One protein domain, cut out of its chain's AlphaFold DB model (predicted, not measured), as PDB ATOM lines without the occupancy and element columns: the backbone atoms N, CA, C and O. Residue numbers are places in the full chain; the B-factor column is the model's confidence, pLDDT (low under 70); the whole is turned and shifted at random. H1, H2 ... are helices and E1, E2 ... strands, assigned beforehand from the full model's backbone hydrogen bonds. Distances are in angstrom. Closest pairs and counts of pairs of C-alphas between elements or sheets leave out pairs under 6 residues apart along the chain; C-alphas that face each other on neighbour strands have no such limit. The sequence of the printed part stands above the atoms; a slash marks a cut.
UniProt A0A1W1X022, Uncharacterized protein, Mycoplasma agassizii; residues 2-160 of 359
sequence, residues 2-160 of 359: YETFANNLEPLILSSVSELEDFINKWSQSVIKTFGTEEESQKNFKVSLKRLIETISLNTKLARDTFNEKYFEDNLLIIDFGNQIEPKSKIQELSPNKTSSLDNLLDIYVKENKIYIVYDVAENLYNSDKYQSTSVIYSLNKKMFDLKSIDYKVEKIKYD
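Overview. This is residues 2 to 160 of the 359 residues of an uncharacterized protein of Mycoplasma agassizii (UniProt A0A1W1X022). Two small three-stranded sheets, E4 E5 E8 and E1 E2 E7, stand loosely and partly face to face with their strands crossed, nearest at the edge strands E1 and E8. A helical arm, H2 and H4 side by side with H3 at its far end, runs away from the second sheet, while the small pair E3 E6 and helix H6 lie at another end of the domain. The 159 printed residues hold six named helices and eight named strands, in the order H1 E1 H2 H3 H4 H5 E2 E3 E4 E5 H6 E6 E7 E8. The class is mixed, helices and strands; E4 E5 E8 is mixed, the other sheets antiparallel. The whole is compact, radius of gyration of the C-alphas 17.3 A, spans 48 by 42 by 32 A.

Arrangement. E4, residues 105 to 111, and E5, residues 114 to 120, form an antiparallel hairpin, with N 116 and O 109 2.8 A apart. E8, residues 153 to 159, is parallel to E5, with N 117 and O 155 2.9 A apart; this sheet is strongly twisted. In the sheet E1 E2 E7, E2, residues 75 to 80, is antiparallel to E1, residues 12 to 14 (N 14 to O 77, 2.9 A), and to E7, residues 136 to 141 (N 138 to O 78, 2.8 A). The closest C-alphas of E1 and E8, Leu 12 and Val 154, are 7.7 A apart. H2, residues 17 to 35, only grazes the sheet E1 E2 E7 with residues 19 to 23. H2 and H4, residues 49 to 66, touch at a shallow tilt of 11 degrees, opposite ways, closest at C-alphas Ile 24 and Thr 60, 6.7 A. H3, residues 38 to 45, touches H4 by its residues 49 to 52 alone, closest at C-alphas Glu 38 and Leu 49, 5.0 A. H5, residues 69 to 74, is on the sheet E1 E2 E7. E6, residues 131 to 133, is antiparallel to E3, residues 88 to 90 (N 132 to O 89, 2.9 A), and runs on into E7 at 80 degrees. The closest C-alphas of E3 and H6, residues 123 to 126, are Lys 88 and Tyr 126, 6.9 A. H1, residues 3 to 6, is apart from H2 and E8, for instance. In H2, H3 and H4 every O i to N i+4 pair is within hydrogen-bond range; H5 has 1 of 2, and H1 and H6 are too short for one.

Along the chain. H2 measures 26.4 A, from C-alpha 17 at (-11.439, -14.345, -16.567), and H4 25.7 A. E5 measures 19.3 A, and E8 19.2 A, ending at C-alpha 159 at (-4.062, -29.623, 12.047).

Size, cuts and confidence. The C-alphas farthest apart, Glu 39 and Glu 112, are 49.1 A apart. The printed part has no cut; the links E3 to E4 and E7 to E8 are long, and residues 93 to 99 stand free. Mean pLDDT of the printed part is 85.7; residues 2 to 8 and 92 to 100 are under 70.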
ATOM      1  N   TYR A   2       6.080  -4.290   6.358       35.19
ATOM      2  CA  TYR A   2       5.485  -5.226   5.379       35.19
ATOM      3  C   TYR A   2       5.023  -6.570   5.984       35.19
ATOM      4  O   TYR A   2       3.992  -7.094   5.572       35.19
ATOM      5  N   GLU A   3       5.712  -7.090   7.007       35.41
ATOM      6  CA  GLU A   3       5.369  -8.374   7.657       35.41
ATOM      7  C   GLU A   3       3.975  -8.383   8.309       35.41
ATOM      8  O   GLU A   3       3.247  -9.367   8.222       35.41
ATOM      9  N   THR A   4       3.539  -7.265   8.898       38.72
ATOM     10  CA  THR A   4       2.211  -7.154   9.527       38.72
ATOM     11  C   THR A   4       1.058  -7.092   8.522       38.72
ATOM     12  O   THR A   4      -0.063  -7.434   8.883       38.72
ATOM     13  N   PHE A   5       1.308  -6.664   7.278       50.47
ATOM     14  CA  PHE A   5       0.281  -6.584   6.228       50.47
ATOM     15  C   PHE A   5       0.128  -7.915   5.485       50.47
ATOM     16  O   PHE A   5      -0.993  -8.324   5.191       50.47
ATOM     17  N   ALA A   6       1.242  -8.613   5.237       55.81
ATOM     18  CA  ALA A   6       1.231  -9.942   4.632       55.81
ATOM     19  C   ALA A   6       0.467 -10.939   5.515       55.81
ATOM     20  O   ALA A   6      -0.442 -11.599   5.028       55.81
ATOM     21  N   ASN A   7       0.707 -10.938   6.831       59.53
ATOM     22  CA  ASN A   7       0.105 -11.894   7.770       59.53
ATOM     23  C   ASN A   7      -1.437 -11.905   7.829       59.53
ATOM     24  O   ASN A   7      -1.995 -12.843   8.392       59.53
ATOM     25  N   ASN A   8      -2.125 -10.917   7.249       67.25
ATOM     26  CA  ASN A   8      -3.585 -10.801   7.283       67.25
ATOM     27  C   ASN A   8      -4.265 -10.980   5.914       67.25
ATOM     28  O   ASN A   8      -5.474 -10.775   5.833       67.25
ATOM     29  N   LEU A   9      -3.545 -11.335   4.837       82.19
ATOM     30  CA  LEU A   9      -4.223 -11.579   3.557       82.19
ATOM     31  C   LEU A   9      -5.015 -12.890   3.630       82.19
ATOM     32  O   LEU A   9      -4.469 -13.960   3.917       82.19
ATOM     33  N   GLU A  10      -6.310 -12.801   3.362       87.56
ATOM     34  CA  GLU A  10      -7.161 -13.973   3.176       87.56
ATOM     35  C   GLU A  10      -6.901 -14.591   1.793       87.56
ATOM     36  O   GLU A  10      -6.505 -13.874   0.865       87.56
ATOM     37  N   PRO A  11      -7.097 -15.911   1.621       92.69
ATOM     38  CA  PRO A  11      -7.001 -16.516   0.303       92.69
ATOM     39  C   PRO A  11      -8.021 -15.903  -0.658       92.69
ATOM     40  O   PRO A  11      -9.174 -15.670  -0.293       92.69
ATOM     41  N   LEU A  12      -7.596 -15.673  -1.896       93.88
ATOM     42  CA  LEU A  12      -8.430 -15.078  -2.936       93.88
ATOM     43  C   LEU A  12      -9.012 -16.170  -3.831       93.88
ATOM     44  O   LEU A  12      -8.269 -17.020  -4.316       93.88
ATOM     45  N   ILE A  13     -10.319 -16.121  -4.087       95.12
ATOM     46  CA  ILE A  13     -10.969 -16.955  -5.101       95.12
ATOM     47  C   ILE A  13     -11.065 -16.150  -6.392       95.12
ATOM     48  O   ILE A  13     -11.522 -15.010  -6.371       95.12
ATOM     49  N   LEU A  14     -10.662 -16.761  -7.502       95.25
ATOM     50  CA  LEU A  14     -10.933 -16.266  -8.846       95.25
ATOM     51  C   LEU A  14     -11.840 -17.279  -9.542       95.25
ATOM     52  O   LEU A  14     -11.512 -18.461  -9.666       95.25
ATOM     53  N   SER A  15     -12.995 -16.803  -9.971       93.25
ATOM     54  CA  SER A  15     -14.087 -17.574 -10.558       93.25
ATOM     55  C   SER A  15     -14.352 -17.221 -12.023       93.25
ATOM     56  O   SER A  15     -15.130 -17.911 -12.680       93.25
ATOM     57  N   SER A  16     -13.697 -16.175 -12.542       94.38
ATOM     58  CA  SER A  16     -13.843 -15.711 -13.921       94.38
ATOM     59  C   SER A  16     -12.544 -15.157 -14.508       94.38
ATOM     60  O   SER A  16     -11.613 -14.784 -13.785       94.38
ATOM     61  N   VAL A  17     -12.524 -15.017 -15.837       95.25
ATOM     62  CA  VAL A  17     -11.439 -14.345 -16.567       95.25
ATOM     63  C   VAL A  17     -11.271 -12.902 -16.093       95.25
ATOM     64  O   VAL A  17     -10.145 -12.465 -15.874       95.25
ATOM     65  N   SER A  18     -12.370 -12.171 -15.871       95.19
ATOM     66  CA  SER A  18     -12.298 -10.759 -15.465       95.19
ATOM     67  C   SER A  18     -11.601 -10.565 -14.111       95.19
ATOM     68  O   SER A  18     -10.790  -9.652 -13.954       95.19
ATOM     69  N   GLU A  19     -11.855 -11.460 -13.152       95.31
ATOM     70  CA  GLU A  19     -11.228 -11.422 -11.827       95.31
ATOM     71  C   GLU A  19      -9.738 -11.755 -11.915       95.31
ATOM     72  O   GLU A  19      -8.913 -11.108 -11.266       95.31
ATOM     73  N   LEU A  20      -9.373 -12.729 -12.754       95.06
ATOM     74  CA  LEU A  20      -7.975 -13.049 -13.023       95.06
ATOM     75  C   LEU A  20      -7.239 -11.878 -13.682       95.06
ATOM     76  O   LEU A  20      -6.110 -11.569 -13.297       95.06
ATOM     77  N   GLU A  21      -7.852 -11.221 -14.664       94.00
ATOM     78  CA  GLU A  21      -7.249 -10.071 -15.334       94.00
ATOM     79  C   GLU A  21      -7.022  -8.906 -14.373       94.00
ATOM     80  O   GLU A  21      -5.927  -8.335 -14.360       94.00
ATOM     81  N   ASP A  22      -8.011  -8.579 -13.540       95.12
ATOM     82  CA  ASP A  22      -7.879  -7.553 -12.506       95.12
ATOM     83  C   ASP A  22      -6.750  -7.897 -11.520       95.12
ATOM     84  O   ASP A  22      -5.881  -7.061 -11.248       95.12
ATOM     85  N   PHE A  23      -6.690  -9.152 -11.059       93.94
ATOM     86  CA  PHE A  23      -5.619  -9.630 -10.187       93.94
ATOM     87  C   PHE A  23      -4.231  -9.495 -10.833       93.94
ATOM     88  O   PHE A  23      -3.338  -8.885 -10.242       93.94
ATOM     89  N   ILE A  24      -4.034 -10.014 -12.053       93.69
ATOM     90  CA  ILE A  24      -2.733  -9.965 -12.742       93.69
ATOM     91  C   ILE A  24      -2.322  -8.517 -13.038       93.69
ATOM     92  O   ILE A  24      -1.146  -8.165 -12.905       93.69
ATOM     93  N   ASN A  25      -3.267  -7.649 -13.405       92.75
ATOM     94  CA  ASN A  25      -2.986  -6.236 -13.653       92.75
ATOM     95  C   ASN A  25      -2.522  -5.528 -12.372       92.75
ATOM     96  O   ASN A  25      -1.496  -4.849 -12.386       92.75
ATOM     97  N   LYS A  26      -3.214  -5.731 -11.245       92.62
ATOM     98  CA  LYS A  26      -2.809  -5.169  -9.945       92.62
ATOM     99  C   LYS A  26      -1.462  -5.716  -9.482       92.62
ATOM    100  O   LYS A  26      -0.602  -4.950  -9.045       92.62
ATOM    101  N   TRP A  27      -1.255  -7.025  -9.611       91.31
ATOM    102  CA  TRP A  27       0.003  -7.678  -9.256       91.31
ATOM    103  C   TRP A  27       1.173  -7.144 -10.092       91.31
ATOM    104  O   TRP A  27       2.168  -6.694  -9.527       91.31
ATOM    105  N   SER A  28       1.043  -7.118 -11.421       91.62
ATOM    106  CA  SER A  28       2.102  -6.639 -12.321       91.62
ATOM    107  C   SER A  28       2.445  -5.169 -12.075       91.62
ATOM    108  O   SER A  28       3.624  -4.825 -11.981       91.62
ATOM    109  N   GLN A  29       1.439  -4.311 -11.869       92.00
ATOM    110  CA  GLN A  29       1.647  -2.918 -11.474       92.00
ATOM    111  C   GLN A  29       2.378  -2.809 -10.134       92.00
ATOM    112  O   GLN A  29       3.288  -1.992 -10.006       92.00
ATOM    113  N   SER A  30       2.022  -3.634  -9.146       90.31
ATOM    114  CA  SER A  30       2.700  -3.646  -7.848       90.31
ATOM    115  C   SER A  30       4.159  -4.087  -7.970       90.31
ATOM    116  O   SER A  30       5.030  -3.460  -7.374       90.31
ATOM    117  N   VAL A  31       4.450  -5.128  -8.754       88.75
ATOM    118  CA  VAL A  31       5.823  -5.604  -8.987       88.75
ATOM    119  C   VAL A  31       6.655  -4.524  -9.677       88.75
ATOM    120  O   VAL A  31       7.747  -4.209  -9.212       88.75
ATOM    121  N   ILE A  32       6.129  -3.904 -10.736       90.38
ATOM    122  CA  ILE A  32       6.819  -2.819 -11.446       90.38
ATOM    123  C   ILE A  32       6.987  -1.598 -10.538       90.38
ATOM    124  O   ILE A  32       8.030  -0.962 -10.559       90.38
ATOM    125  N   LYS A  33       6.014  -1.263  -9.690       91.88
ATOM    126  CA  LYS A  33       6.156  -0.146  -8.747       91.88
ATOM    127  C   LYS A  33       7.259  -0.397  -7.714       91.88
ATOM    128  O   LYS A  33       7.994   0.528  -7.386       91.88
ATOM    129  N   THR A  34       7.360  -1.621  -7.200       89.19
ATOM    130  CA  THR A  34       8.325  -1.973  -6.147       89.19
ATOM    131  C   THR A  34       9.734  -2.192  -6.695       89.19
ATOM    132  O   THR A  34      10.699  -1.774  -6.068       89.19
ATOM    133  N   PHE A  35       9.861  -2.819  -7.866       91.06
ATOM    134  CA  PHE A  35      11.147  -3.258  -8.418       91.06
ATOM    135  C   PHE A  35      11.504  -2.595  -9.756       91.06
ATOM    136  O   PHE A  35      12.466  -2.992 -10.410       91.06
ATOM    137  N   GLY A  36      10.740  -1.587 -10.183       85.25
ATOM    138  CA  GLY A  36      10.832  -0.954 -11.504       85.25
ATOM    139  C   GLY A  36      11.997   0.006 -11.708       85.25
ATOM    140  O   GLY A  36      11.932   0.844 -12.603       85.25
ATOM    141  N   THR A  37      13.044  -0.086 -10.891       93.12
ATOM    142  CA  THR A  37      14.323   0.591 -11.126       93.12
ATOM    143  C   THR A  37      15.375  -0.441 -11.521       93.12
ATOM    144  O   THR A  37      15.288  -1.610 -11.139       93.12
ATOM    145  N   GLU A  38      16.384  -0.021 -12.289       92.81
ATOM    146  CA  GLU A  38      17.485  -0.916 -12.678       92.81
ATOM    147  C   GLU A  38      18.214  -1.465 -11.441       92.81
ATOM    148  O   GLU A  38      18.530  -2.650 -11.383       92.81
ATOM    149  N   GLU A  39      18.404  -0.628 -10.417       93.44
ATOM    150  CA  GLU A  39      19.027  -1.015  -9.151       93.44
ATOM    151  C   GLU A  39      18.241  -2.119  -8.426       93.44
ATOM    152  O   GLU A  39      18.807  -3.165  -8.103       93.44
ATOM    153  N   GLU A  40      16.934  -1.939  -8.212       91.31
ATOM    154  CA  GLU A  40      16.116  -2.920  -7.488       91.31
ATOM    155  C   GLU A  40      15.916  -4.212  -8.293       91.31
ATOM    156  O   GLU A  40      15.945  -5.305  -7.722       91.31
ATOM    157  N   SER A  41      15.784  -4.118  -9.620       86.31
ATOM    158  CA  SER A  41      15.715  -5.291 -10.501       86.31
ATOM    159  C   SER A  41      16.991  -6.142 -10.425       86.31
ATOM    160  O   SER A  41      16.916  -7.361 -10.237       86.31
ATOM    161  N   GLN A  42      18.168  -5.512 -10.503       88.38
ATOM    162  CA  GLN A  42      19.452  -6.215 -10.420       88.38
ATOM    163  C   GLN A  42      19.688  -6.809  -9.032       88.38
ATOM    164  O   GLN A  42      20.094  -7.964  -8.909       88.38
ATOM    165  N   LYS A  43      19.388  -6.045  -7.981       90.56
ATOM    166  CA  LYS A  43      19.580  -6.462  -6.590       90.56
ATOM    167  C   LYS A  43      18.729  -7.677  -6.213       90.56
ATOM    168  O   LYS A  43      19.251  -8.603  -5.596       90.56
ATOM    169  N   ASN A  44      17.445  -7.687  -6.577       85.44
ATOM    170  CA  ASN A  44      16.508  -8.722  -6.122       85.44
ATOM    171  C   ASN A  44      16.413  -9.915  -7.084       85.44
ATOM    172  O   ASN A  44      16.270 -11.049  -6.634       85.44
ATOM    173  N   PHE A  45      16.521  -9.684  -8.398       84.69
ATOM    174  CA  PHE A  45      16.299 -10.728  -9.409       84.69
ATOM    175  C   PHE A  45      17.526 -11.042 -10.267       84.69
ATOM    176  O   PHE A  45      17.489 -12.010 -11.025       84.69
ATOM    177  N   LYS A  46      18.612 -10.260 -10.164       90.25
ATOM    178  CA  LYS A  46      19.821 -10.399 -11.002       90.25
ATOM    179  C   LYS A  46      19.514 -10.310 -12.504       90.25
ATOM    180  O   LYS A  46      20.105 -11.015 -13.324       90.25
ATOM    181  N   VAL A  47      18.551  -9.462 -12.863       90.25
ATOM    182  CA  VAL A  47      18.138  -9.189 -14.246       90.25
ATOM    183  C   VAL A  47      18.005  -7.686 -14.469       90.25
ATOM    184  O   VAL A  47      17.795  -6.932 -13.521       90.25
ATOM    185  N   SER A  48      18.101  -7.249 -15.727       93.56
ATOM    186  CA  SER A  48      17.830  -5.853 -16.077       93.56
ATOM    187  C   SER A  48      16.346  -5.521 -15.972       93.56
ATOM    188  O   SER A  48      15.494  -6.401 -16.147       93.56
ATOM    189  N   LEU A  49      16.023  -4.239 -15.774       92.44
ATOM    190  CA  LEU A  49      14.638  -3.771 -15.704       92.44
ATOM    191  C   LEU A  49      13.852  -4.140 -16.970       92.44
ATOM    192  O   LEU A  49      12.729  -4.636 -16.896       92.44
ATOM    193  N   LYS A  50      14.469  -3.953 -18.145       94.38
ATOM    194  CA  LYS A  50      13.866  -4.330 -19.431       94.38
ATOM    195  C   LYS A  50      13.464  -5.810 -19.444       94.38
ATOM    196  O   LYS A  50      12.333  -6.133 -19.798       94.38
ATOM    197  N   ARG A  51      14.362  -6.700 -19.003       92.56
ATOM    198  CA  ARG A  51      14.111  -8.148 -18.967       92.56
ATOM    199  C   ARG A  51      13.043  -8.524 -17.939       92.56
ATOM    200  O   ARG A  51      12.255  -9.430 -18.206       92.56
ATOM    201  N   LEU A  52      12.989  -7.839 -16.796       89.69
ATOM    202  CA  LEU A  52      11.921  -8.017 -15.810       89.69
ATOM    203  C   LEU A  52      10.548  -7.691 -16.424       89.69
ATOM    204  O   LEU A  52       9.647  -8.527 -16.376       89.69
ATOM    205  N   ILE A  53      10.408  -6.524 -17.062       92.75
ATOM    206  CA  ILE A  53       9.152  -6.079 -17.696       92.75
ATOM    207  C   ILE A  53       8.718  -7.035 -18.816       92.75
ATOM    208  O   ILE A  53       7.544  -7.407 -18.892       92.75
ATOM    209  N   GLU A  54       9.654  -7.467 -19.664       93.12
ATOM    210  CA  GLU A  54       9.389  -8.445 -20.728       93.12
ATOM    211  C   GLU A  54       8.911  -9.787 -20.155       93.12
ATOM    212  O   GLU A  54       7.928 -10.350 -20.640       93.12
ATOM    213  N   THR A  55       9.541 -10.266 -19.077       89.88
ATOM    214  CA  THR A  55       9.175 -11.528 -18.411       89.88
ATOM    215  C   THR A  55       7.779 -11.452 -17.789       89.88
ATOM    216  O   THR A  55       6.969 -12.360 -17.975       89.88
ATOM    217  N   ILE A  56       7.461 -10.356 -17.090       91.00
ATOM    218  CA  ILE A  56       6.128 -10.122 -16.511       91.00
ATOM    219  C   ILE A  56       5.065 -10.093 -17.612       91.00
ATOM    220  O   ILE A  56       4.022 -10.733 -17.478       91.00
ATOM    221  N   SER A  57       5.337  -9.387 -18.713       91.69
ATOM    222  CA  SER A  57       4.401  -9.261 -19.837       91.69
ATOM    223  C   SER A  57       4.137 -10.611 -20.508       91.69
ATOM    224  O   SER A  57       2.987 -10.956 -20.780       91.69
ATOM    225  N   LEU A  58       5.189 -11.405 -20.724       92.88
ATOM    226  CA  LEU A  58       5.089 -12.736 -21.318       92.88
ATOM    227  C   LEU A  58       4.302 -13.702 -20.421       92.88
ATOM    228  O   LEU A  58       3.380 -14.359 -20.900       92.88
ATOM    229  N   ASN A  59       4.594 -13.733 -19.119       88.38
ATOM    230  CA  ASN A  59       3.875 -14.587 -18.167       88.38
ATOM    231  C   ASN A  59       2.413 -14.160 -17.984       88.38
ATOM    232  O   ASN A  59       1.537 -15.013 -17.883       88.38
ATOM    233  N   THR A  60       2.132 -12.854 -18.006       89.50
ATOM    234  CA  THR A  60       0.759 -12.322 -17.980       89.50
ATOM    235  C   THR A  60      -0.038 -12.815 -19.182       89.50
ATOM    236  O   THR A  60      -1.173 -13.261 -19.030       89.50
ATOM    237  N   LYS A  61       0.562 -12.782 -20.378       90.81
ATOM    238  CA  LYS A  61      -0.073 -13.304 -21.589       90.81
ATOM    239  C   LYS A  61      -0.320 -14.811 -21.489       90.81
ATOM    240  O   LYS A  61      -1.438 -15.248 -21.726       90.81
ATOM    241  N   LEU A  62       0.687 -15.585 -21.074       90.75
ATOM    242  CA  LEU A  62       0.551 -17.035 -20.897       90.75
ATOM    243  C   LEU A  62      -0.556 -17.401 -19.903       90.75
ATOM    244  O   LEU A  62      -1.328 -18.323 -20.161       90.75
ATOM    245  N   ALA A  63      -0.663 -16.673 -18.789       88.81
ATOM    246  CA  ALA A  63      -1.723 -16.886 -17.811       88.81
ATOM    247  C   ALA A  63      -3.113 -16.631 -18.418       88.81
ATOM    248  O   ALA A  63      -4.001 -17.461 -18.247       88.81
ATOM    249  N   ARG A  64      -3.289 -15.541 -19.181       87.81
ATOM    250  CA  ARG A  64      -4.558 -15.236 -19.870       87.81
ATOM    251  C   ARG A  64      -4.928 -16.285 -20.918       87.81
ATOM    252  O   ARG A  64      -6.085 -16.681 -20.998       87.81
ATOM    253  N   ASP A  65      -3.949 -16.765 -21.681       90.25
ATOM    254  CA  ASP A  65      -4.173 -17.794 -22.703       90.25
ATOM    255  C   ASP A  65      -4.556 -19.146 -22.059       90.25
ATOM    256  O   ASP A  65      -5.403 -19.879 -22.581       90.25
ATOM    257  N   THR A  66      -3.961 -19.462 -20.902       90.81
ATOM    258  CA  THR A  66      -4.176 -20.724 -20.171       90.81
ATOM    259  C   THR A  66      -5.512 -20.743 -19.424       90.81
ATOM    260  O   THR A  66      -6.256 -21.720 -19.508       90.81
ATOM    261  N   PHE A  67      -5.831 -19.672 -18.698       94.00
ATOM    262  CA  PHE A  67      -7.004 -19.571 -17.826       94.00
ATOM    263  C   PHE A  67      -8.111 -18.746 -18.495       94.00
ATOM    264  O   PHE A  67      -8.456 -17.649 -18.060       94.00
ATOM    265  N   ASN A  68      -8.637 -19.274 -19.598       93.19
ATOM    266  CA  ASN A  68      -9.703 -18.657 -20.389       93.19
ATOM    267  C   ASN A  68     -11.112 -19.004 -19.862       93.19
ATOM    268  O   ASN A  68     -11.258 -19.739 -18.886       93.19
ATOM    269  N   GLU A  69     -12.161 -18.504 -20.526       94.75
ATOM    270  CA  GLU A  69     -13.561 -18.743 -20.127       94.75
ATOM    271  C   GLU A  69     -13.872 -20.232 -19.958       94.75
ATOM    272  O   GLU A  69     -14.408 -20.644 -18.934       94.75
ATOM    273  N   LYS A  70     -13.421 -21.070 -20.898       94.19
ATOM    274  CA  LYS A  70     -13.616 -22.523 -20.835       94.19
ATOM    275  C   LYS A  70     -12.953 -23.150 -19.605       94.19
ATOM    276  O   LYS A  70     -13.485 -24.094 -19.033       94.19
ATOM    277  N   TYR A  71     -11.791 -22.653 -19.182       95.25
ATOM    278  CA  TYR A  71     -11.177 -23.119 -17.938       95.25
ATOM    279  C   TYR A  71     -12.072 -22.797 -16.732       95.25
ATOM    280  O   TYR A  71     -12.305 -23.673 -15.894       95.25
ATOM    281  N   PHE A  72     -12.591 -21.568 -16.666       94.69
ATOM    282  CA  PHE A  72     -13.445 -21.106 -15.573       94.69
ATOM    283  C   PHE A  72     -14.879 -21.635 -15.636       94.69
ATOM    284  O   PHE A  72     -15.568 -21.587 -14.620       94.69
ATOM    285  N   GLU A  73     -15.338 -22.201 -16.753       93.06
ATOM    286  CA  GLU A  73     -16.582 -22.983 -16.797       93.06
ATOM    287  C   GLU A  73     -16.496 -24.152 -15.803       93.06
ATOM    288  O   GLU A  73     -17.354 -24.286 -14.924       93.06
ATOM    289  N   ASP A  74     -15.396 -24.906 -15.856       94.06
ATOM    290  CA  ASP A  74     -15.211 -26.147 -15.100       94.06
ATOM    291  C   ASP A  74     -14.442 -25.984 -13.782       94.06
ATOM    292  O   ASP A  74     -14.504 -26.872 -12.926       94.06
ATOM    293  N   ASN A  75     -13.701 -24.890 -13.599       94.69
ATOM    294  CA  ASN A  75     -12.763 -24.739 -12.486       94.69
ATOM    295  C   ASN A  75     -12.875 -23.376 -11.797       94.69
ATOM    296  O   ASN A  75     -13.443 -22.425 -12.329       94.69
ATOM    297  N   LEU A  76     -12.307 -23.287 -10.599       93.88
ATOM    298  CA  LEU A  76     -11.977 -22.030  -9.932       93.88
ATOM    299  C   LEU A  76     -10.512 -22.049  -9.498       93.88
ATOM    300  O   LEU A  76      -9.943 -23.120  -9.258       93.88
ATOM    301  N   LEU A  77      -9.917 -20.865  -9.376       95.25
ATOM    302  CA  LEU A  77      -8.585 -20.700  -8.803       95.25
ATOM    303  C   LEU A  77      -8.692 -20.207  -7.365       95.25
ATOM    304  O   LEU A  77      -9.504 -19.334  -7.061       95.25
ATOM    305  N   ILE A  78      -7.832 -20.729  -6.495       95.19
ATOM    306  CA  ILE A  78      -7.624 -20.188  -5.149       95.19
ATOM    307  C   ILE A  78      -6.168 -19.792  -5.008       95.19
ATOM    308  O   ILE A  78      -5.285 -20.626  -5.189       95.19
ATOM    309  N   ILE A  79      -5.918 -18.543  -4.639       93.75
ATOM    310  CA  ILE A  79      -4.582 -18.041  -4.340       93.75
ATOM    311  C   ILE A  79      -4.415 -18.002  -2.826       93.75
ATOM    312  O   ILE A  79      -5.042 -17.194  -2.141       93.75
ATOM    313  N   ASP A  80      -3.553 -18.870  -2.308       93.06
ATOM    314  CA  ASP A  80      -3.093 -18.834  -0.928       93.06
ATOM    315  C   ASP A  80      -1.750 -18.104  -0.856       93.06
ATOM    316  O   ASP A  80      -0.729 -18.591  -1.342       93.06
ATOM    317  N   PHE A  81      -1.745 -16.933  -0.225       90.00
ATOM    318  CA  PHE A  81      -0.551 -16.100  -0.104       90.00
ATOM    319  C   PHE A  81       0.495 -16.649   0.880       90.00
ATOM    320  O   PHE A  81       1.639 -16.207   0.827       90.00
ATOM    321  N   GLY A  82       0.155 -17.646   1.706       85.25
ATOM    322  CA  GLY A  82       1.113 -18.303   2.601       85.25
ATOM    323  C   GLY A  82       1.352 -17.584   3.932       85.25
ATOM    324  O   GLY A  82       2.480 -17.534   4.396       85.25
ATOM    325  N   ASN A  83       0.291 -17.029   4.530       81.31
ATOM    326  CA  ASN A  83       0.336 -16.234   5.773       81.31
ATOM    327  C   ASN A  83       0.267 -17.109   7.041       81.31
ATOM    328  O   ASN A  83       0.902 -18.145   7.087       81.31
ATOM    329  N   GLN A  84      -0.554 -16.776   8.054       80.44
ATOM    330  CA  GLN A  84      -0.599 -17.433   9.388       80.44
ATOM    331  C   GLN A  84      -0.632 -18.979   9.428       80.44
ATOM    332  O   GLN A  84      -0.389 -19.582  10.480       80.44
ATOM    333  N   ILE A  85      -1.021 -19.618   8.325       88.38
ATOM    334  CA  ILE A  85      -0.992 -21.064   8.118       88.38
ATOM    335  C   ILE A  85      -0.212 -21.293   6.827       88.38
ATOM    336  O   ILE A  85      -0.738 -21.073   5.745       88.38
ATOM    337  N   GLU A  86       1.053 -21.659   6.921       88.31
ATOM    338  CA  GLU A  86       1.953 -21.599   5.769       88.31
ATOM    339  C   GLU A  86       1.965 -22.929   5.000       88.31
ATOM    340  O   GLU A  86       2.241 -23.971   5.604       88.31
ATOM    341  N   PRO A  87       1.726 -22.925   3.676       90.94
ATOM    342  CA  PRO A  87       2.057 -24.052   2.817       90.94
ATOM    343  C   PRO A  87       3.571 -24.270   2.838       90.94
ATOM    344  O   PRO A  87       4.349 -23.327   2.667       90.94
ATOM    345  N   LYS A  88       3.991 -25.514   3.042       90.19
ATOM    346  CA  LYS A  88       5.394 -25.918   3.126       90.19
ATOM    347  C   LYS A  88       5.733 -26.802   1.941       90.19
ATOM    348  O   LYS A  88       5.032 -27.765   1.639       90.19
ATOM    349  N   SER A  89       6.843 -26.479   1.296       87.12
ATOM    350  CA  SER A  89       7.433 -27.290   0.233       87.12
ATOM    351  C   SER A  89       8.893 -27.553   0.558       87.12
ATOM    352  O   SER A  89       9.555 -26.699   1.159       87.12
ATOM    353  N   LYS A  90       9.414 -28.715   0.167       85.75
ATOM    354  CA  LYS A  90      10.859 -28.956   0.223       85.75
ATOM    355  C   LYS A  90      11.616 -27.914  -0.596       85.75
ATOM    356  O   LYS A  90      11.251 -27.625  -1.736       85.75
ATOM    357  N   ILE A  91      12.714 -27.414  -0.040       77.81
ATOM    358  CA  ILE A  91      13.694 -26.605  -0.758       77.81
ATOM    359  C   ILE A  91      14.310 -27.507  -1.825       77.81
ATOM    360  O   ILE A  91      15.092 -28.411  -1.536       77.81
ATOM    361  N   GLN A  92      13.901 -27.296  -3.069       69.44
ATOM    362  CA  GLN A  92      14.527 -27.905  -4.232       69.44
ATOM    363  C   GLN A  92      15.427 -26.858  -4.882       69.44
ATOM    364  O   GLN A  92      15.086 -25.673  -4.900       69.44
ATOM    365  N   GLU A  93      16.560 -27.283  -5.446       58.88
ATOM    366  CA  GLU A  93      17.284 -26.429  -6.388       58.88
ATOM    367  C   GLU A  93      16.293 -25.978  -7.465       58.88
ATOM    368  O   GLU A  93      15.613 -26.821  -8.058       58.88
ATOM    369  N   LEU A  94      16.171 -24.658  -7.654       52.12
ATOM    370  CA  LEU A  94      15.250 -24.012  -8.592       52.12
ATOM    371  C   LEU A  94      15.436 -24.603  -9.994       52.12
ATOM    372  O   LEU A  94      16.258 -24.144 -10.783       52.12
ATOM    373  N   SER A  95      14.662 -25.637 -10.302       48.72
ATOM    374  CA  SER A  95      14.565 -26.212 -11.630       48.72
ATOM    375  C   SER A  95      13.206 -25.809 -12.187       48.72
ATOM    376  O   SER A  95      12.189 -26.209 -11.619       48.72
ATOM    377  N   PRO A  96      13.153 -25.048 -13.293       47.97
ATOM    378  CA  PRO A  96      11.901 -24.540 -13.858       47.97
ATOM    379  C   PRO A  96      10.919 -25.644 -14.295       47.97
ATOM    380  O   PRO A  96       9.767 -25.344 -14.585       47.97
ATOM    381  N   ASN A  97      11.352 -26.910 -14.305       47.84
ATOM    382  CA  ASN A  97      10.552 -28.065 -14.712       47.84
ATOM    383  C   ASN A  97      10.109 -28.962 -13.544       47.84
ATOM    384  O   ASN A  97       9.469 -29.985 -13.786       47.84
ATOM    385  N   LYS A  98      10.458 -28.640 -12.291       54.16
ATOM    386  CA  LYS A  98       9.980 -29.401 -11.130       54.16
ATOM    387  C   LYS A  98       8.783 -28.701 -10.506       54.16
ATOM    388  O   LYS A  98       8.897 -27.604  -9.973       54.16
ATOM    389  N   THR A  99       7.635 -29.367 -10.542       56.31
ATOM    390  CA  THR A  99       6.486 -29.011  -9.710       56.31
ATOM    391  C   THR A  99       6.827 -29.319  -8.257       56.31
ATOM    392  O   THR A  99       6.987 -30.484  -7.887       56.31
ATOM    393  N   SER A 100       6.965 -28.283  -7.434       63.75
ATOM    394  CA  SER A 100       7.079 -28.428  -5.983       63.75
ATOM    395  C   SER A 100       5.781 -29.032  -5.449       63.75
ATOM    396  O   SER A 100       4.715 -28.441  -5.609       63.75
ATOM    397  N   SER A 101       5.847 -30.204  -4.824       77.25
ATOM    398  CA  SER A 101       4.732 -30.721  -4.032       77.25
ATOM    399  C   SER A 101       4.644 -29.954  -2.715       77.25
ATOM    400  O   SER A 101       5.672 -29.601  -2.132       77.25
ATOM    401  N   LEU A 102       3.426 -29.719  -2.231       86.94
ATOM    402  CA  LEU A 102       3.215 -29.250  -0.865       86.94
ATOM    403  C   LEU A 102       3.249 -30.455   0.053       86.94
ATOM    404  O   LEU A 102       2.432 -31.361  -0.076       86.94
ATOM    405  N   ASP A 103       4.212 -30.470   0.962       87.62
ATOM    406  CA  ASP A 103       4.449 -31.613   1.838       87.62
ATOM    407  C   ASP A 103       3.547 -31.588   3.084       87.62
ATOM    408  O   ASP A 103       3.432 -32.599   3.774       87.62
ATOM    409  N   ASN A 104       2.922 -30.444   3.387       90.38
ATOM    410  CA  ASN A 104       2.032 -30.274   4.535       90.38
ATOM    411  C   ASN A 104       0.570 -29.989   4.157       90.38
ATOM    412  O   ASN A 104      -0.220 -29.679   5.041       90.38
ATOM    413  N   LEU A 105       0.184 -30.062   2.878       89.81
ATOM    414  CA  LEU A 105      -1.231 -30.014   2.506       89.81
ATOM    415  C   LEU A 105      -1.870 -31.362   2.844       89.81
ATOM    416  O   LEU A 105      -1.447 -32.393   2.327       89.81
ATOM    417  N   LEU A 106      -2.889 -31.345   3.699       84.12
ATOM    418  CA  LEU A 106      -3.615 -32.545   4.095       84.12
ATOM    419  C   LEU A 106      -4.853 -32.747   3.232       84.12
ATOM    420  O   LEU A 106      -5.021 -33.812   2.654       84.12
ATOM    421  N   ASP A 107      -5.721 -31.742   3.141       85.25
ATOM    422  CA  ASP A 107      -6.993 -31.892   2.438       85.25
ATOM    423  C   ASP A 107      -7.526 -30.556   1.925       85.25
ATOM    424  O   ASP A 107      -7.198 -29.486   2.450       85.25
ATOM    425  N   ILE A 108      -8.396 -30.640   0.924       88.12
ATOM    426  CA  ILE A 108      -9.253 -29.547   0.483       88.12
ATOM    427  C   ILE A 108     -10.669 -30.105   0.382       88.12
ATOM    428  O   ILE A 108     -10.893 -31.102  -0.298       88.12
ATOM    429  N   TYR A 109     -11.645 -29.466   1.024       86.06
ATOM    430  CA  TYR A 109     -13.038 -29.914   0.947       86.06
ATOM    431  C   TYR A 109     -14.029 -28.757   1.030       86.06
ATOM    432  O   TYR A 109     -13.703 -27.656   1.469       86.06
ATOM    433  N   VAL A 110     -15.269 -29.017   0.620       85.06
ATOM    434  CA  VAL A 110     -16.354 -28.033   0.629       85.06
ATOM    435  C   VAL A 110     -17.376 -28.413   1.686       85.06
ATOM    436  O   VAL A 110     -17.809 -29.563   1.771       85.06
ATOM    437  N   LYS A 111     -17.792 -27.440   2.491       83.12
ATOM    438  CA  LYS A 111     -18.929 -27.588   3.397       83.12
ATOM    439  C   LYS A 111     -19.692 -26.275   3.457       83.12
ATOM    440  O   LYS A 111     -19.110 -25.228   3.726       83.12
ATOM    441  N   GLU A 112     -21.002 -26.353   3.232       85.75
ATOM    442  CA  GLU A 112     -21.879 -25.179   3.140       85.75
ATOM    443  C   GLU A 112     -21.374 -24.211   2.050       85.75
ATOM    444  O   GLU A 112     -21.218 -24.624   0.903       85.75
ATOM    445  N   ASN A 113     -21.114 -22.949   2.386       89.50
ATOM    446  CA  ASN A 113     -20.564 -21.929   1.487       89.50
ATOM    447  C   ASN A 113     -19.061 -21.684   1.719       89.50
ATOM    448  O   ASN A 113     -18.556 -20.587   1.473       89.50
ATOM    449  N   LYS A 114     -18.339 -22.688   2.228       92.44
ATOM    450  CA  LYS A 114     -16.915 -22.576   2.546       92.44
ATOM    451  C   LYS A 114     -16.096 -23.677   1.889       92.44
ATOM    452  O   LYS A 114     -16.504 -24.838   1.856       92.44
ATOM    453  N   ILE A 115     -14.925 -23.284   1.405       91.88
ATOM    454  CA  ILE A 115     -13.861 -24.171   0.947       91.88
ATOM    455  C   ILE A 115     -12.807 -24.201   2.049       91.88
ATOM    456  O   ILE A 115     -12.244 -23.174   2.420       91.88
ATOM    457  N   TYR A 116     -12.558 -25.382   2.586       89.62
ATOM    458  CA  TYR A 116     -11.589 -25.607   3.642       89.62
ATOM    459  C   TYR A 116     -10.283 -26.102   3.046       89.62
ATOM    460  O   TYR A 116     -10.299 -27.053   2.272       89.62
ATOM    461  N   ILE A 117      -9.165 -25.484   3.430       91.44
ATOM    462  CA  ILE A 117      -7.815 -25.959   3.109       91.44
ATOM    463  C   ILE A 117      -7.136 -26.341   4.420       91.44
ATOM    464  O   ILE A 117      -6.958 -25.502   5.307       91.44
ATOM    465  N   VAL A 118      -6.785 -27.614   4.563       88.88
ATOM    466  CA  VAL A 118      -6.230 -28.167   5.800       88.88
ATOM    467  C   VAL A 118      -4.737 -28.380   5.625       88.88
ATOM    468  O   VAL A 118      -4.318 -29.105   4.725       88.88
ATOM    469  N   TYR A 119      -3.947 -27.782   6.514       90.25
ATOM    470  CA  TYR A 119      -2.499 -27.959   6.539       90.25
ATOM    471  C   TYR A 119      -2.044 -28.646   7.819       90.25
ATOM    472  O   TYR A 119      -2.551 -28.342   8.906       90.25
ATOM    473  N   ASP A 120      -1.048 -29.515   7.678       88.56
ATOM    474  CA  ASP A 120      -0.281 -30.033   8.794       88.56
ATOM    475  C   ASP A 120       0.659 -28.947   9.332       88.56
ATOM    476  O   ASP A 120       1.430 -28.326   8.592       88.56
ATOM    477  N   VAL A 121       0.566 -28.700  10.633       89.12
ATOM    478  CA  VAL A 121       1.391 -27.731  11.358       89.12
ATOM    479  C   VAL A 121       2.290 -28.391  12.398       89.12
ATOM    480  O   VAL A 121       2.855 -27.681  13.225       89.12
ATOM    481  N   ALA A 122       2.438 -29.719  12.362       86.69
ATOM    482  CA  ALA A 122       3.370 -30.447  13.214       86.69
ATOM    483  C   ALA A 122       4.792 -29.877  13.074       86.69
ATOM    484  O   ALA A 122       5.485 -30.109  12.076       86.69
ATOM    485  N   GLU A 123       5.232 -29.119  14.084       76.06
ATOM    486  CA  GLU A 123       6.470 -28.335  14.014       76.06
ATOM    487  C   GLU A 123       7.678 -29.221  13.689       76.06
ATOM    488  O   GLU A 123       8.494 -28.872  12.840       76.06
ATOM    489  N   ASN A 124       7.756 -30.425  14.259       75.75
ATOM    490  CA  ASN A 124       8.906 -31.309  14.056       75.75
ATOM    491  C   ASN A 124       9.027 -31.870  12.624       75.75
ATOM    492  O   ASN A 124      10.098 -32.351  12.259       75.75
ATOM    493  N   LEU A 125       7.961 -31.848  11.813       79.12
ATOM    494  CA  LEU A 125       7.994 -32.370  10.440       79.12
ATOM    495  C   LEU A 125       8.490 -31.333   9.432       79.12
ATOM    496  O   LEU A 125       9.225 -31.677   8.502       79.12
ATOM    497  N   TYR A 126       8.102 -30.071   9.626       80.75
ATOM    498  CA  TYR A 126       8.248 -29.023   8.612       80.75
ATOM    499  C   TYR A 126       9.111 -27.837   9.053       80.75
ATOM    500  O   TYR A 126       9.375 -26.952   8.242       80.75
ATOM    501  N   ASN A 127       9.588 -27.818  10.301       72.00
ATOM    502  CA  ASN A 127      10.487 -26.789  10.832       72.00
ATOM    503  C   ASN A 127      11.970 -27.192  10.705       72.00
ATOM    504  O   ASN A 127      12.739 -27.101  11.658       72.00
ATOM    505  N   SER A 128      12.367 -27.707   9.536       77.88
ATOM    506  CA  SER A 128      13.773 -27.995   9.222       77.88
ATOM    507  C   SER A 128      14.241 -27.158   8.039       77.88
ATOM    508  O   SER A 128      13.434 -26.821   7.174       77.88
ATOM    509  N   ASP A 129      15.555 -26.936   7.934       80.81
ATOM    510  CA  ASP A 129      16.215 -26.214   6.827       80.81
ATOM    511  C   ASP A 129      15.969 -26.834   5.437       80.81
ATOM    512  O   ASP A 129      16.469 -26.350   4.427       80.81
ATOM    513  N   LYS A 130      15.228 -27.946   5.368       83.62
ATOM    514  CA  LYS A 130      14.804 -28.607   4.135       83.62
ATOM    515  C   LYS A 130      13.479 -28.083   3.599       83.62
ATOM    516  O   LYS A 130      13.128 -28.474   2.491       83.62
ATOM    517  N   TYR A 131      12.738 -27.269   4.347       86.81
ATOM    518  CA  TYR A 131      11.430 -26.754   3.943       86.81
ATOM    519  C   TYR A 131      11.417 -25.232   3.890       86.81
ATOM    520  O   TYR A 131      12.076 -24.557   4.674       86.81
ATOM    521  N   GLN A 132      10.612 -24.701   2.977       85.94
ATOM    522  CA  GLN A 132      10.328 -23.276   2.868       85.94
ATOM    523  C   GLN A 132       8.822 -23.035   2.818       85.94
ATOM    524  O   GLN A 132       8.063 -23.839   2.262       85.94
ATOM    525  N   SER A 133       8.405 -21.907   3.387       86.81
ATOM    526  CA  SER A 133       7.057 -21.371   3.212       86.81
ATOM    527  C   SER A 133       6.893 -20.864   1.785       86.81
ATOM    528  O   SER A 133       7.811 -20.257   1.232       86.81
ATOM    529  N   THR A 134       5.737 -21.111   1.178       85.88
ATOM    530  CA  THR A 134       5.447 -20.665  -0.188       85.88
ATOM    531  C   THR A 134       4.004 -20.204  -0.322       85.88
ATOM    532  O   THR A 134       3.117 -20.689   0.377       85.88
ATOM    533  N   SER A 135       3.756 -19.295  -1.263       88.25
ATOM    534  CA  SER A 135       2.410 -19.073  -1.789       88.25
ATOM    535  C   SER A 135       2.040 -20.197  -2.763       88.25
ATOM    536  O   SER A 135       2.919 -20.833  -3.354       88.25
ATOM    537  N   VAL A 136       0.744 -20.444  -2.933       90.25
ATOM    538  CA  VAL A 136       0.207 -21.531  -3.761       90.25
ATOM    539  C   VAL A 136      -0.997 -21.043  -4.550       90.25
ATOM    540  O   VAL A 136      -1.813 -20.280  -4.040       90.25
ATOM    541  N   ILE A 137      -1.130 -21.529  -5.784       91.00
ATOM    542  CA  ILE A 137      -2.358 -21.406  -6.568       91.00
ATOM    543  C   ILE A 137      -2.964 -22.800  -6.723       91.00
ATOM    544  O   ILE A 137      -2.344 -23.692  -7.299       91.00
ATOM    545  N   TYR A 138      -4.176 -22.983  -6.212       92.31
ATOM    546  CA  TYR A 138      -4.956 -24.202  -6.373       92.31
ATOM    547  C   TYR A 138      -5.906 -24.081  -7.558       92.31
ATOM    548  O   TYR A 138      -6.554 -23.053  -7.730       92.31
ATOM    549  N   SER A 139      -6.028 -25.159  -8.329       92.38
ATOM    550  CA  SER A 139      -7.010 -25.320  -9.404       92.38
ATOM    551  C   SER A 139      -8.058 -26.333  -8.955       92.38
ATOM    552  O   SER A 139      -7.778 -27.532  -8.942       92.38
ATOM    553  N   LEU A 140      -9.251 -25.873  -8.575       93.38
ATOM    554  CA  LEU A 140     -10.328 -26.744  -8.095       93.38
ATOM    555  C   LEU A 140     -11.348 -26.983  -9.202       93.38
ATOM    556  O   LEU A 140     -11.956 -26.040  -9.704       93.38
ATOM    557  N   ASN A 141     -11.594 -28.252  -9.524       93.81
ATOM    558  CA  ASN A 141     -12.649 -28.634 -10.452       93.81
ATOM    559  C   ASN A 141     -14.024 -28.576  -9.769       93.81
ATOM    560  O   ASN A 141     -14.267 -29.272  -8.783       93.81
ATOM    561  N   LYS A 142     -14.954 -27.798 -10.323       92.81
ATOM    562  CA  LYS A 142     -16.275 -27.565  -9.725       92.81
ATOM    563  C   LYS A 142     -17.070 -28.848  -9.527       92.81
ATOM    564  O   LYS A 142     -17.676 -29.034  -8.477       92.81
ATOM    565  N   LYS A 143     -17.025 -29.758 -10.501       90.19
ATOM    566  CA  LYS A 143     -17.765 -31.022 -10.451       90.19
ATOM    567  C   LYS A 143     -17.209 -31.975  -9.393       90.19
ATOM    568  O   LYS A 143     -17.987 -32.596  -8.681       90.19
ATOM    569  N   MET A 144     -15.884 -32.096  -9.284       88.56
ATOM    570  CA  MET A 144     -15.251 -32.973  -8.287       88.56
ATOM    571  C   MET A 144     -15.549 -32.539  -6.849       88.56
ATOM    572  O   MET A 144     -15.695 -33.391  -5.977       88.56
ATOM    573  N   PHE A 145     -15.657 -31.233  -6.618       87.38
ATOM    574  CA  PHE A 145     -15.890 -30.651  -5.298       87.38
ATOM    575  C   PHE A 145     -17.369 -30.315  -5.017       87.38
ATOM    576  O   PHE A 145     -17.656 -29.719  -3.982       87.38
ATOM    577  N   ASP A 146     -18.296 -30.676  -5.917       87.62
ATOM    578  CA  ASP A 146     -19.731 -30.328  -5.849       87.62
ATOM    579  C   ASP A 146     -19.979 -28.828  -5.574       87.62
ATOM    580  O   ASP A 146     -20.799 -28.422  -4.745       87.62
ATOM    581  N   LEU A 147     -19.205 -27.978  -6.252       88.69
ATOM    582  CA  LEU A 147     -19.275 -26.530  -6.099       88.69
ATOM    583  C   LEU A 147     -20.519 -25.983  -6.802       88.69
ATOM    584  O   LEU A 147     -20.749 -26.215  -7.989       88.69
ATOM    585  N   LYS A 148     -21.309 -25.214  -6.056       87.12
ATOM    586  CA  LYS A 148     -22.546 -24.576  -6.518       87.12
ATOM    587  C   LYS A 148     -22.258 -23.170  -7.039       87.12
ATOM    588  O   LYS A 148     -21.225 -22.583  -6.740       87.12
ATOM    589  N   SER A 149     -23.191 -22.590  -7.784       83.75
ATOM    590  CA  SER A 149     -23.110 -21.188  -8.219       83.75
ATOM    591  C   SER A 149     -23.457 -20.229  -7.070       83.75
ATOM    592  O   SER A 149     -24.510 -19.598  -7.083       83.75
ATOM    593  N   ILE A 150     -22.605 -20.184  -6.046       85.75
ATOM    594  CA  ILE A 150     -22.726 -19.316  -4.866       85.75
ATOM    595  C   ILE A 150     -21.371 -18.694  -4.522       85.75
ATOM    596  O   ILE A 150     -20.327 -19.210  -4.921       85.75
ATOM    597  N   ASP A 151     -21.394 -17.638  -3.712       88.31
ATOM    598  CA  ASP A 151     -20.178 -17.012  -3.199       88.31
ATOM    599  C   ASP A 151     -19.554 -17.877  -2.100       88.31
ATOM    600  O   ASP A 151     -20.104 -18.034  -1.001       88.31
ATOM    601  N   TYR A 152     -18.387 -18.438  -2.404       92.81
ATOM    602  CA  TYR A 152     -17.596 -19.200  -1.449       92.81
ATOM    603  C   TYR A 152     -16.629 -18.305  -0.678       92.81
ATOM    604  O   TYR A 152     -16.125 -17.308  -1.187       92.81
ATOM    605  N   LYS A 153     -16.318 -18.712   0.554       93.56
ATOM    606  CA  LYS A 153     -15.160 -18.215   1.309       93.56
ATOM    607  C   LYS A 153     -14.145 -19.329   1.504       93.56
ATOM    608  O   LYS A 153     -14.530 -20.492   1.608       93.56
ATOM    609  N   VAL A 154     -12.867 -18.979   1.599       93.25
ATOM    610  CA  VAL A 154     -11.808 -19.945   1.916       93.25
ATOM    611  C   VAL A 154     -11.441 -19.838   3.388       93.25
ATOM    612  O   VAL A 154     -11.106 -18.759   3.867       93.25
ATOM    613  N   GLU A 155     -11.461 -20.964   4.097       91.81
ATOM    614  CA  GLU A 155     -10.978 -21.061   5.472       91.81
ATOM    615  C   GLU A 155      -9.803 -22.030   5.551       91.81
ATOM    616  O   GLU A 155      -9.870 -23.174   5.101       91.81
ATOM    617  N   LYS A 156      -8.710 -21.572   6.157       90.88
ATOM    618  CA  LYS A 156      -7.523 -22.394   6.381       90.88
ATOM    619  C   LYS A 156      -7.587 -23.000   7.776       90.88
ATOM    620  O   LYS A 156      -7.807 -22.286   8.753       90.88
ATOM    621  N   ILE A 157      -7.379 -24.309   7.877       87.81
ATOM    622  CA  ILE A 157      -7.409 -25.053   9.140       87.81
ATOM    623  C   ILE A 157      -5.999 -25.539   9.473       87.81
ATOM    624  O   ILE A 157      -5.341 -26.169   8.645       87.81
ATOM    625  N   LYS A 158      -5.563 -25.277  10.712       86.50
ATOM    626  CA  LYS A 158      -4.372 -25.899  11.305       86.50
ATOM    627  C   LYS A 158      -4.736 -27.278  11.841       86.50
ATOM    628  O   LYS A 158      -5.661 -27.388  12.649       86.50
ATOM    629  N   TYR A 159      -3.992 -28.299  11.446       82.62
ATOM    630  CA  TYR A 159      -4.062 -29.623  12.047       82.62
ATOM    631  C   TYR A 159      -2.653 -30.055  12.434       82.62
ATOM    632  O   TYR A 159      -1.761 -29.981  11.612       82.62
ATOM    633  N   ASP A 160      -2.423 -30.457  13.676       84.44
ATOM    634  CA  ASP A 160      -1.118 -30.976  14.093       84.44
ATOM    635  C   ASP A 160      -1.215 -32.501  14.148       84.44
ATOM    636  O   ASP A 160      -1.828 -33.052  15.068       84.44
TER     637      ASP A 160